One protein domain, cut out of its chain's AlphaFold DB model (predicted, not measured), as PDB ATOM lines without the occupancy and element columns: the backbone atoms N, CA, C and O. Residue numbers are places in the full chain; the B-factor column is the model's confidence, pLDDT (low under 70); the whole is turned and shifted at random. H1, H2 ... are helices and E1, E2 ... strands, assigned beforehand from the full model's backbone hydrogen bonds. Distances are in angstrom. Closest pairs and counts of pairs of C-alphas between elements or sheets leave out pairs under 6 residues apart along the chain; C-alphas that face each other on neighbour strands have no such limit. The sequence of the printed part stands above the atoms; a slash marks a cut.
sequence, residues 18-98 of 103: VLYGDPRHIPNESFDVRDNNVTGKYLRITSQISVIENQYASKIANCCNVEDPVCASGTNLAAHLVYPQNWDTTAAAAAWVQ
ATOM      1  N   VAL A  18     180.221 163.839 212.224       92.69
ATOM      2  CA  VAL A  18     179.208 163.222 213.083       92.69
ATOM      3  C   VAL A  18     179.157 161.734 212.774       92.69
ATOM      4  O   VAL A  18     179.051 161.341 211.610       92.69
ATOM      5  N   LEU A  19     179.233 160.908 213.814       93.38
ATOM      6  CA  LEU A  19     179.085 159.462 213.724       93.38
ATOM      7  C   LEU A  19     177.803 159.047 214.441       93.38
ATOM      8  O   LEU A  19     177.592 159.387 215.601       93.38
ATOM      9  N   TYR A  20     176.959 158.293 213.743       94.06
ATOM     10  CA  TYR A  20     175.718 157.742 214.275       94.06
ATOM     11  C   TYR A  20     175.816 156.232 214.355       94.06
ATOM     12  O   TYR A  20     176.070 155.577 213.343       94.06
ATOM     13  N   GLY A  21     175.616 155.691 215.556       94.25
ATOM     14  CA  GLY A  21     175.611 154.249 215.760       94.25
ATOM     15  C   GLY A  21     176.934 153.594 215.370       94.25
ATOM     16  O   GLY A  21     176.912 152.490 214.826       94.25
ATOM     17  N   ASP A  22     178.071 154.258 215.629       95.56
ATOM     18  CA  ASP A  22     179.400 153.733 215.302       95.56
ATOM     19  C   ASP A  22     179.609 152.357 215.958       95.56
ATOM     20  O   ASP A  22     179.773 152.284 217.179       95.56
ATOM     21  N   PRO A  23     179.689 151.254 215.182       96.50
ATOM     22  CA  PRO A  23     179.954 149.930 215.737       96.50
ATOM     23  C   PRO A  23     181.293 149.861 216.472       96.50
ATOM     24  O   PRO A  23     181.576 148.876 217.145       96.50
ATOM     25  N   ARG A  24     182.158 150.857 216.279       95.94
ATOM     26  CA  ARG A  24     183.502 150.904 216.826       95.94
ATOM     27  C   ARG A  24     183.641 151.755 218.084       95.94
ATOM     28  O   ARG A  24     184.773 151.887 218.550       95.94
ATOM     29  N   HIS A  25     182.537 152.297 218.606       94.56
ATOM     30  CA  HIS A  25     182.499 153.073 219.846       94.56
ATOM     31  C   HIS A  25     183.193 152.339 221.001       94.56
ATOM     32  O   HIS A  25     183.004 151.131 221.203       94.56
ATOM     33  N   ILE A  26     184.005 153.091 221.740       94.06
ATOM     34  CA  ILE A  26     184.607 152.694 223.007       94.06
ATOM     35  C   ILE A  26     184.231 153.756 224.043       94.06
ATOM     36  O   ILE A  26     184.302 154.932 223.717       94.06
ATOM     37  N   PRO A  27     183.885 153.369 225.280       91.50
ATOM     38  CA  PRO A  27     183.604 154.324 226.344       91.50
ATOM     39  C   PRO A  27     184.750 155.293 226.629       91.50
ATOM     40  O   PRO A  27     185.921 154.907 226.586       91.50
ATOM     41  N   ASN A  28     184.396 156.475 227.122       90.75
ATOM     42  CA  ASN A  28     185.298 157.529 227.587       90.75
ATOM     43  C   ASN A  28     186.205 158.134 226.502       90.75
ATOM     44  O   ASN A  28     187.244 158.713 226.831       90.75
ATOM     45  N   GLU A  29     185.841 158.021 225.225       92.81
ATOM     46  CA  GLU A  29     186.531 158.756 224.165       92.81
ATOM     47  C   GLU A  29     186.099 160.225 224.200       92.81
ATOM     48  O   GLU A  29     184.928 160.544 224.423       92.81
ATOM     49  N   SER A  30     187.031 161.161 223.994       94.12
ATOM     50  CA  SER A  30     186.774 162.583 224.291       94.12
ATOM     51  C   SER A  30     185.742 163.240 223.362       94.12
ATOM     52  O   SER A  30     185.381 164.400 223.551       94.12
ATOM     53  N   PHE A  31     185.341 162.526 222.315       92.56
ATOM     54  CA  PHE A  31     184.417 162.945 221.267       92.56
ATOM     55  C   PHE A  31     183.075 162.208 221.325       92.56
ATOM     56  O   PHE A  31     182.231 162.402 220.446       92.56
ATOM     57  N   ASP A  32     182.845 161.369 222.338       92.38
ATOM     58  CA  ASP A  32     181.520 160.822 222.604       92.38
ATOM     59  C   ASP A  32     180.593 161.929 223.120       92.38
ATOM     60  O   ASP A  32     180.879 162.605 224.107       92.38
ATOM     61  N   VAL A  33     179.445 162.120 222.463       89.81
ATOM     62  CA  VAL A  33     178.484 163.165 222.870       89.81
ATOM     63  C   VAL A  33     177.803 162.802 224.191       89.81
ATOM     64  O   VAL A  33     177.423 163.670 224.980       89.81
ATOM     65  N   ARG A  34     177.634 161.502 224.438       82.31
ATOM     66  CA  ARG A  34     177.229 160.930 225.722       82.31
ATOM     67  C   ARG A  34     177.926 159.593 225.892       82.31
ATOM     68  O   ARG A  34     177.913 158.786 224.969       82.31
ATOM     69  N   ASP A  35     178.444 159.357 227.087       75.38
ATOM     70  CA  ASP A  35     179.026 158.073 227.453       75.38
ATOM     71  C   ASP A  35     177.976 157.184 228.133       75.38
ATOM     72  O   ASP A  35     177.223 157.625 229.007       75.38
ATOM     73  N   ASN A  36     177.912 155.928 227.707       78.69
ATOM     74  CA  ASN A  36     177.029 154.893 228.234       78.69
ATOM     75  C   ASN A  36     177.811 153.730 228.882       78.69
ATOM     76  O   ASN A  36     177.196 152.742 229.284       78.69
ATOM     77  N   ASN A  37     179.140 153.849 229.017       88.19
ATOM     78  CA  ASN A  37     180.058 152.846 229.563       88.19
ATOM     79  C   ASN A  37     179.966 151.460 228.896       88.19
ATOM     80  O   ASN A  37     180.357 150.457 229.499       88.19
ATOM     81  N   VAL A  38     179.477 151.378 227.653       91.69
ATOM     82  CA  VAL A  38     179.408 150.126 226.889       91.69
ATOM     83  C   VAL A  38     180.134 150.221 225.555       91.69
ATOM     84  O   VAL A  38     180.363 151.284 224.999       91.69
ATOM     85  N   THR A  39     180.545 149.065 225.053       94.44
ATOM     86  CA  THR A  39     181.364 148.951 223.850       94.44
ATOM     87  C   THR A  39     180.516 148.574 222.644       94.44
ATOM     88  O   THR A  39     179.545 147.829 222.770       94.44
ATOM     89  N   GLY A  40     180.906 149.058 221.466       95.19
ATOM     90  CA  GLY A  40     180.304 148.640 220.205       95.19
ATOM     91  C   GLY A  40     180.775 147.259 219.738       95.19
ATOM     92  O   GLY A  40     181.724 146.663 220.252       95.19
ATOM     93  N   LYS A  41     180.123 146.745 218.694       95.62
ATOM     94  CA  LYS A  41     180.375 145.407 218.137       95.62
ATOM     95  C   LYS A  41     181.792 145.196 217.574       95.62
ATOM     96  O   LYS A  41     182.298 144.075 217.593       95.62
ATOM     97  N   TYR A  42     182.423 146.239 217.030       95.31
ATOM     98  CA  TYR A  42     183.693 146.184 216.292       95.31
ATOM     99  C   TYR A  42     184.688 147.238 216.775       95.31
ATOM    100  O   TYR A  42     185.068 148.162 216.046       95.31
ATOM    101  N   LEU A  43     185.128 147.059 218.013       92.81
ATOM    102  CA  LEU A  43     185.945 148.007 218.757       92.81
ATOM    103  C   LEU A  43     187.116 148.616 217.976       92.81
ATOM    104  O   LEU A  43     187.846 147.944 217.233       92.81
ATOM    105  N   ARG A  44     187.318 149.922 218.170       93.44
ATOM    106  CA  ARG A  44     188.556 150.599 217.773       93.44
ATOM    107  C   ARG A  44     189.743 150.013 218.548       93.44
ATOM    108  O   ARG A  44     189.655 149.707 219.727       93.44
ATOM    109  N   ILE A  45     190.879 149.815 217.881       93.31
ATOM    110  CA  ILE A  45     192.104 149.380 218.576       93.31
ATOM    111  C   ILE A  45     192.845 150.600 219.123       93.31
ATOM    112  O   ILE A  45     192.769 151.678 218.539       93.31
ATOM    113  N   THR A  46     193.646 150.424 220.175       91.94
ATOM    114  CA  THR A  46     194.361 151.517 220.863       91.94
ATOM    115  C   THR A  46     195.143 152.440 219.923       91.94
ATOM    116  O   THR A  46     195.138 153.654 220.098       91.94
ATOM    117  N   SER A  47     195.785 151.891 218.885       91.31
ATOM    118  CA  SER A  47     196.528 152.707 217.911       91.31
ATOM    119  C   SER A  47     195.636 153.640 217.083       91.31
ATOM    120  O   SER A  47     196.082 154.713 216.694       91.31
ATOM    121  N   GLN A  48     194.381 153.265 216.831       91.00
ATOM    122  CA  GLN A  48     193.415 154.104 216.120       91.00
ATOM    123  C   GLN A  48     192.841 155.176 217.040       91.00
ATOM    124  O   GLN A  48     192.768 156.327 216.625       91.00
ATOM    125  N   ILE A  49     192.507 154.809 218.283       92.00
ATOM    126  CA  ILE A  49     192.056 155.756 219.313       92.00
ATOM    127  C   ILE A  49     193.109 156.851 219.476       92.00
ATOM    128  O   ILE A  49     192.806 158.022 219.322       92.00
ATOM    129  N   SER A  50     194.378 156.467 219.649       91.31
ATOM    130  CA  SER A  50     195.478 157.421 219.803       91.31
ATOM    131  C   SER A  50     195.611 158.393 218.624       91.31
ATOM    132  O   SER A  50     195.898 159.566 218.835       91.31
ATOM    133  N   VAL A  51     195.398 157.947 217.382       89.06
ATOM    134  CA  VAL A  51     195.422 158.853 216.218       89.06
ATOM    135  C   VAL A  51     194.235 159.813 216.244       89.06
ATOM    136  O   VAL A  51     194.422 161.003 216.011       89.06
ATOM    137  N   ILE A  52     193.032 159.312 216.532       91.62
ATOM    138  CA  ILE A  52     191.807 160.116 216.540       91.62
ATOM    139  C   ILE A  52     191.852 161.148 217.669       91.62
ATOM    140  O   ILE A  52     191.689 162.333 217.394       91.62
ATOM    141  N   GLU A  53     192.159 160.722 218.892       93.38
ATOM    142  CA  GLU A  53     192.305 161.583 220.072       93.38
ATOM    143  C   GLU A  53     193.295 162.727 219.825       93.38
ATOM    144  O   GLU A  53     192.995 163.891 220.066       93.38
ATOM    145  N   ASN A  54     194.460 162.419 219.247       91.31
ATOM    146  CA  ASN A  54     195.505 163.422 219.050       91.31
ATOM    147  C   ASN A  54     195.267 164.372 217.865       91.31
ATOM    148  O   ASN A  54     195.884 165.434 217.826       91.31
ATOM    149  N   GLN A  55     194.463 163.991 216.866       90.00
ATOM    150  CA  GLN A  55     194.377 164.745 215.602       90.00
ATOM    151  C   GLN A  55     192.978 165.260 215.272       90.00
ATOM    152  O   GLN A  55     192.847 166.292 214.614       90.00
ATOM    153  N   TYR A  56     191.936 164.537 215.678       91.25
ATOM    154  CA  TYR A  56     190.591 164.723 215.136       91.25
ATOM    155  C   TYR A  56     189.489 164.777 216.191       91.25
ATOM    156  O   TYR A  56     188.390 165.188 215.839       91.25
ATOM    157  N   ALA A  57     189.746 164.416 217.449       92.88
ATOM    158  CA  ALA A  57     188.713 164.338 218.481       92.88
ATOM    159  C   ALA A  57     187.910 165.634 218.650       92.88
ATOM    160  O   ALA A  57     186.688 165.595 218.702       92.88
ATOM    161  N   SER A  58     188.562 166.799 218.608       92.56
ATOM    162  CA  SER A  58     187.873 168.099 218.682       92.56
ATOM    163  C   SER A  58     186.930 168.387 217.507       92.56
ATOM    164  O   SER A  58     186.149 169.330 217.563       92.56
ATOM    165  N   LYS A  59     187.003 167.592 216.438       92.44
ATOM    166  CA  LYS A  59     186.192 167.702 215.223       92.44
ATOM    167  C   LYS A  59     185.191 166.559 215.092       92.44
ATOM    168  O   LYS A  59     184.611 166.409 214.018       92.44
ATOM    169  N   ILE A  60     185.022 165.718 216.111       92.81
ATOM    170  CA  ILE A  60     184.152 164.544 216.055       92.81
ATOM    171  C   ILE A  60     183.062 164.659 217.116       92.81
ATOM    172  O   ILE A  60     183.324 165.031 218.254       92.81
ATOM    173  N   ALA A  61     181.848 164.293 216.728       92.75
ATOM    174  CA  ALA A  61     180.747 164.003 217.626       92.75
ATOM    175  C   ALA A  61     180.288 162.567 217.360       92.75
ATOM    176  O   ALA A  61     179.724 162.271 216.303       92.75
ATOM    177  N   ASN A  62     180.561 161.660 218.294       93.44
ATOM    178  CA  ASN A  62     180.126 160.272 218.227       93.44
ATOM    179  C   ASN A  62     178.862 160.080 219.072       93.44
ATOM    180  O   ASN A  62     178.888 160.201 220.298       93.44
ATOM    181  N   CYS A  63     177.737 159.816 218.410       92.50
ATOM    182  CA  CYS A  63     176.445 159.638 219.056       92.50
ATOM    183  C   CYS A  63     176.081 158.154 219.092       92.50
ATOM    184  O   CYS A  63     175.902 157.514 218.050       92.50
ATOM    185  N   CYS A  64     175.892 157.635 220.304       93.19
ATOM    186  CA  CYS A  64     175.433 156.276 220.538       93.19
ATOM    187  C   CYS A  64     174.212 156.273 221.465       93.19
ATOM    188  O   CYS A  64     174.241 156.810 222.574       93.19
ATOM    189  N   ASN A  65     173.112 155.676 221.010       93.00
ATOM    190  CA  ASN A  65     171.924 155.471 221.831       93.00
ATOM    191  C   ASN A  65     172.153 154.251 222.733       93.00
ATOM    192  O   ASN A  65     172.578 153.208 222.256       93.00
ATOM    193  N   VAL A  66     171.823 154.351 224.023       91.56
ATOM    194  CA  VAL A  66     172.082 153.290 225.028       91.56
ATOM    195  C   VAL A  66     171.501 151.923 224.632       91.56
ATOM    196  O   VAL A  66     172.112 150.894 224.896       91.56
ATOM    197  N   GLU A  67     170.341 151.906 223.975       94.06
ATOM    198  CA  GLU A  67     169.642 150.676 223.574       94.06
ATOM    199  C   GLU A  67     170.032 150.159 222.178       94.06
ATOM    200  O   GLU A  67     169.511 149.131 221.734       94.06
ATOM    201  N   ASP A  68     170.922 150.861 221.469       96.38
ATOM    202  CA  ASP A  68     171.407 150.453 220.151       96.38
ATOM    203  C   ASP A  68     172.251 149.170 220.275       96.38
ATOM    204  O   ASP A  68     173.229 149.176 221.014       96.38
ATOM    205  N   PRO A  69     171.920 148.071 219.569       96.44
ATOM    206  CA  PRO A  69     172.673 146.814 219.621       96.44
ATOM    207  C   PRO A  69     173.994 146.810 218.822       96.44
ATOM    208  O   PRO A  69     174.657 145.773 218.734       96.44
ATOM    209  N   VAL A  70     174.341 147.904 218.141       97.06
ATOM    210  CA  VAL A  70     175.498 148.016 217.242       97.06
ATOM    211  C   VAL A  70     176.629 148.816 217.877       97.06
ATOM    212  O   VAL A  70     177.745 148.301 217.985       97.06
ATOM    213  N   CYS A  71     176.363 150.068 218.258       95.31
ATOM    214  CA  CYS A  71     177.345 150.915 218.947       95.31
ATOM    215  C   CYS A  71     177.340 150.709 220.457       95.31
ATOM    216  O   CYS A  71     178.323 151.015 221.122       95.31
ATOM    217  N   ALA A  72     176.233 150.187 220.978       92.06
ATOM    218  CA  ALA A  72     176.061 149.808 222.360       92.06
ATOM    219  C   ALA A  72     175.783 148.298 222.423       92.06
ATOM    220  O   ALA A  72     175.499 147.635 221.424       92.06
ATOM    221  N   SER A  73     175.838 147.741 223.627       92.06
ATOM    222  CA  SER A  73     175.453 146.348 223.886       92.06
ATOM    223  C   SER A  73     173.942 146.203 224.124       92.06
ATOM    224  O   SER A  73     173.520 145.353 224.909       92.06
ATOM    225  N   GLY A  74     173.132 147.071 223.508       94.25
ATOM    226  CA  GLY A  74     171.680 147.083 223.655       94.25
ATOM    227  C   GLY A  74     170.990 145.956 222.883       94.25
ATOM    228  O   GLY A  74     171.625 145.070 222.309       94.25
ATOM    229  N   THR A  75     169.657 145.983 222.852       96.19
ATOM    230  CA  THR A  75     168.851 144.966 222.140       96.19
ATOM    231  C   THR A  75     167.783 145.557 221.222       96.19
ATOM    232  O   THR A  75     167.078 144.817 220.533       96.19
ATOM    233  N   ASN A  76     167.665 146.885 221.161       96.69
ATOM    234  CA  ASN A  76     166.609 147.556 220.422       96.69
ATOM    235  C   ASN A  76     167.123 148.093 219.085       96.69
ATOM    236  O   ASN A  76     167.667 149.193 219.000       96.69
ATOM    237  N   LEU A  77     166.870 147.356 218.003       96.62
ATOM    238  CA  LEU A  77     167.251 147.803 216.661       96.62
ATOM    239  C   LEU A  77     166.612 149.149 216.280       96.62
ATOM    240  O   LEU A  77     167.215 149.912 215.532       96.62
ATOM    241  N   ALA A  78     165.435 149.492 216.815       96.75
ATOM    242  CA  ALA A  78     164.842 150.798 216.548       96.75
ATOM    243  C   ALA A  78     165.732 151.936 217.065       96.75
ATOM    244  O   ALA A  78     165.837 152.952 216.390       96.75
ATOM    245  N   ALA A  79     166.443 151.751 218.185       94.69
ATOM    246  CA  ALA A  79     167.388 152.741 218.702       94.69
ATOM    247  C   ALA A  79     168.573 152.982 217.750       94.69
ATOM    248  O   ALA A  79     169.098 154.092 217.722       94.69
ATOM    249  N   HIS A  80     168.948 151.994 216.930       95.94
ATOM    250  CA  HIS A  80     169.968 152.151 215.889       95.94
ATOM    251  C   HIS A  80     169.467 152.942 214.670       95.94
ATOM    252  O   HIS A  80     170.224 153.647 214.013       95.94
ATOM    253  N   LEU A  81     168.180 152.826 214.337       95.06
ATOM    254  CA  LEU A  81     167.630 153.353 213.082       95.06
ATOM    255  C   LEU A  81     167.172 154.816 213.165       95.06
ATOM    256  O   LEU A  81     166.868 155.412 212.134       95.06
ATOM    257  N   VAL A  82     167.105 155.394 214.367       92.69
ATOM    258  CA  VAL A  82     166.448 156.692 214.616       92.69
ATOM    259  C   VAL A  82     167.409 157.819 215.012       92.69
ATOM    260  O   VAL A  82     166.987 158.806 215.615       92.69
ATOM    261  N   TYR A  83     168.707 157.706 214.707       91.06
ATOM    262  CA  TYR A  83     169.676 158.754 215.059       91.06
ATOM    263  C   TYR A  83     169.330 160.141 214.511       91.06
ATOM    264  O   TYR A  83     169.329 161.071 215.314       91.06
ATOM    265  N   PRO A  84     168.977 160.319 213.222       86.69
ATOM    266  CA  PRO A  84     168.612 161.641 212.715       86.69
ATOM    267  C   PRO A  84     167.446 162.258 213.495       86.69
ATOM    268  O   PRO A  84     167.489 163.414 213.905       86.69
ATOM    269  N   GLN A  85     166.419 161.467 213.809       84.88
ATOM    270  CA  GLN A  85     165.300 161.929 214.624       84.88
ATOM    271  C   GLN A  85     165.773 162.309 216.030       84.88
ATOM    272  O   GLN A  85     165.455 163.390 216.503       84.88
ATOM    273  N   ASN A  86     166.573 161.475 216.687       80.94
ATOM    274  CA  ASN A  86     166.987 161.721 218.065       80.94
ATOM    275  C   ASN A  86     168.046 162.818 218.222       80.94
ATOM    276  O   ASN A  86     168.109 163.412 219.293       80.94
ATOM    277  N   TRP A  87     168.878 163.080 217.213       81.62
ATOM    278  CA  TRP A  87     170.080 163.919 217.338       81.62
ATOM    279  C   TRP A  87     170.112 165.117 216.382       81.62
ATOM    280  O   TRP A  87     170.683 166.147 216.748       81.62
ATOM    281  N   ASP A  88     169.458 165.043 215.215       74.12
ATOM    282  CA  ASP A  88     169.291 166.216 214.346       74.12
ATOM    283  C   ASP A  88     168.101 167.061 214.810       74.12
ATOM    284  O   ASP A  88     168.217 168.280 214.905       74.12
ATOM    285  N   THR A  89     166.965 166.436 215.161       61.66
ATOM    286  CA  THR A  89     165.772 167.202 215.590       61.66
ATOM    287  C   THR A  89     165.890 167.762 217.004       61.66
ATOM    288  O   THR A  89     165.286 168.784 217.315       61.66
ATOM    289  N   THR A  90     166.721 167.146 217.848       59.66
ATOM    290  CA  THR A  90     167.091 167.701 219.158       59.66
ATOM    291  C   THR A  90     168.207 168.741 219.058       59.66
ATOM    292  O   THR A  90     168.660 169.241 220.085       59.66
ATOM    293  N   ALA A  91     168.645 169.070 217.836       58.72
ATOM    294  CA  ALA A  91     169.716 170.008 217.517       58.72
ATOM    295  C   ALA A  91     171.105 169.622 218.059       58.72
ATOM    296  O   ALA A  91     172.068 170.317 217.769       58.72
ATOM    297  N   ALA A  92     171.264 168.518 218.791       71.25
ATOM    298  CA  ALA A  92     172.533 168.182 219.431       71.25
ATOM    299  C   ALA A  92     173.671 167.970 218.420       71.25
ATOM    300  O   ALA A  92     174.749 168.529 218.593       71.25
ATOM    301  N   ALA A  93     173.430 167.219 217.344       79.88
ATOM    302  CA  ALA A  93     174.434 167.007 216.304       79.88
ATOM    303  C   ALA A  93     174.424 168.134 215.263       79.88
ATOM    304  O   ALA A  93     175.470 168.702 214.952       79.88
ATOM    305  N   ALA A  94     173.243 168.502 214.755       78.69
ATOM    306  CA  ALA A  94     173.114 169.527 213.722       78.69
ATOM    307  C   ALA A  94     173.554 170.925 214.202       78.69
ATOM    308  O   ALA A  94     174.276 171.609 213.478       78.69
ATOM    309  N   ALA A  95     173.181 171.353 215.416       83.94
ATOM    310  CA  ALA A  95     173.641 172.637 215.954       83.94
ATOM    311  C   ALA A  95     175.114 172.592 216.365       83.94
ATOM    312  O   ALA A  95     175.808 173.583 216.166       83.94
ATOM    313  N   TRP A  96     175.632 171.458 216.851       88.44
ATOM    314  CA  TRP A  96     177.074 171.327 217.078       88.44
ATOM    315  C   TRP A  96     177.862 171.527 215.776       88.44
ATOM    316  O   TRP A  96     178.793 172.329 215.747       88.44
ATOM    317  N   VAL A  97     177.442 170.908 214.664       90.94
ATOM    318  CA  VAL A  97     178.075 171.147 213.355       90.94
ATOM    319  C   VAL A  97     178.006 172.626 212.963       90.94
ATOM    320  O   VAL A  97     178.994 173.152 212.460       90.94
ATOM    321  N   GLN A  98     176.885 173.312 213.211       90.62
ATOM    322  CA  GLN A  98     176.786 174.753 212.949       90.62
ATOM    323  C   GLN A  98     177.802 175.552 213.773       90.62
ATOM    324  O   GLN A  98     178.519 176.361 213.195       90.62
TER     325      GLN A  98
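What this domain is: This is residues 18 to 98 of the 103 residues of an uncharacterized protein of Botrytis porri (UniProt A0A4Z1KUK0). The model is a flat slab with a small sheet of two short parallel strands, E1 and E2, near its middle; the helix H1 stands off on one side of the sheet, and the short helices H2 and H3 follow one another along the opposite side, with H4 at a corner beyond H3. Long loops fill much of the slab, above all residues 21 to 45 between E1 and H1. The printed part has 81 residues with four named helices and two named strands, in the order E1, H1, E2, H2, H3, H4. The class is mostly helix, though under half of the residues, 35 of 81, are in named elements. The whole is compact, with a radius of gyration of the C-alphas of 12.1 A, and spans 32 by 31 by 15 A.

How they stand to each other: E1, residues 18 to 20, and E2, residues 60 to 63, are parallel neighbours, with 21 degrees between their directions. The C-alphas of Leu 19 and Asn 62 face each other at 4.7 A. N 19 and O 61 are within hydrogen-bond range at 2.9 A, as are N 63 and O 19 at 2.8 A. With H1, residues 46 to 55, they form a strand-helix-strand unit, two parallel neighbour strands with a helix between them along the chain; its crossover is right-handed. H1 touches no helix. H2, residues 77 to 81, is apart from E1, but only just: their closest C-alphas are 8.2 A apart. H2 and H3, residues 83 to 88, meet only through their link. The closest C-alphas of E1 and H3, those of Tyr 20 and Tyr 83, are 6.2 A apart. H3 and H4, residues 92 to 98, touch only at the corner, with the C-alphas of Asp 88 and Ala 94 closest at 5.1 A. They run the same way at a steep tilt of 43 degrees. The closest C-alphas of E2 and H4, those of Ala 61 and Ala 93, are 7.1 A apart. In H1, H2 and H3 every O i to N i+4 pair is within hydrogen-bond range; in H4, 2 of 3 are.

Where its parts are: E1 begins at C-alpha 18, at (179.208, 163.222, 213.083). H1 measures 14.2 A from C-alpha 46, at (194.361, 151.517, 220.863), to C-alpha 55. E2 measures 9.6 A, H2 6.6 A and H3 7.5 A. H4 measures 10.2 A and ends at C-alpha 98, at (176.786, 174.753, 212.949).

The domain as a whole: The two C-alphas farthest apart, those of Ser 47 and Thr 89, are 34.1 A apart. The printed part has no cut. The links E1 to H1, of 25 residues, and E2 to H2, of 13 residues, are long. The mean pLDDT of the printed part is 90.0; residues 89 to 91 are under 70.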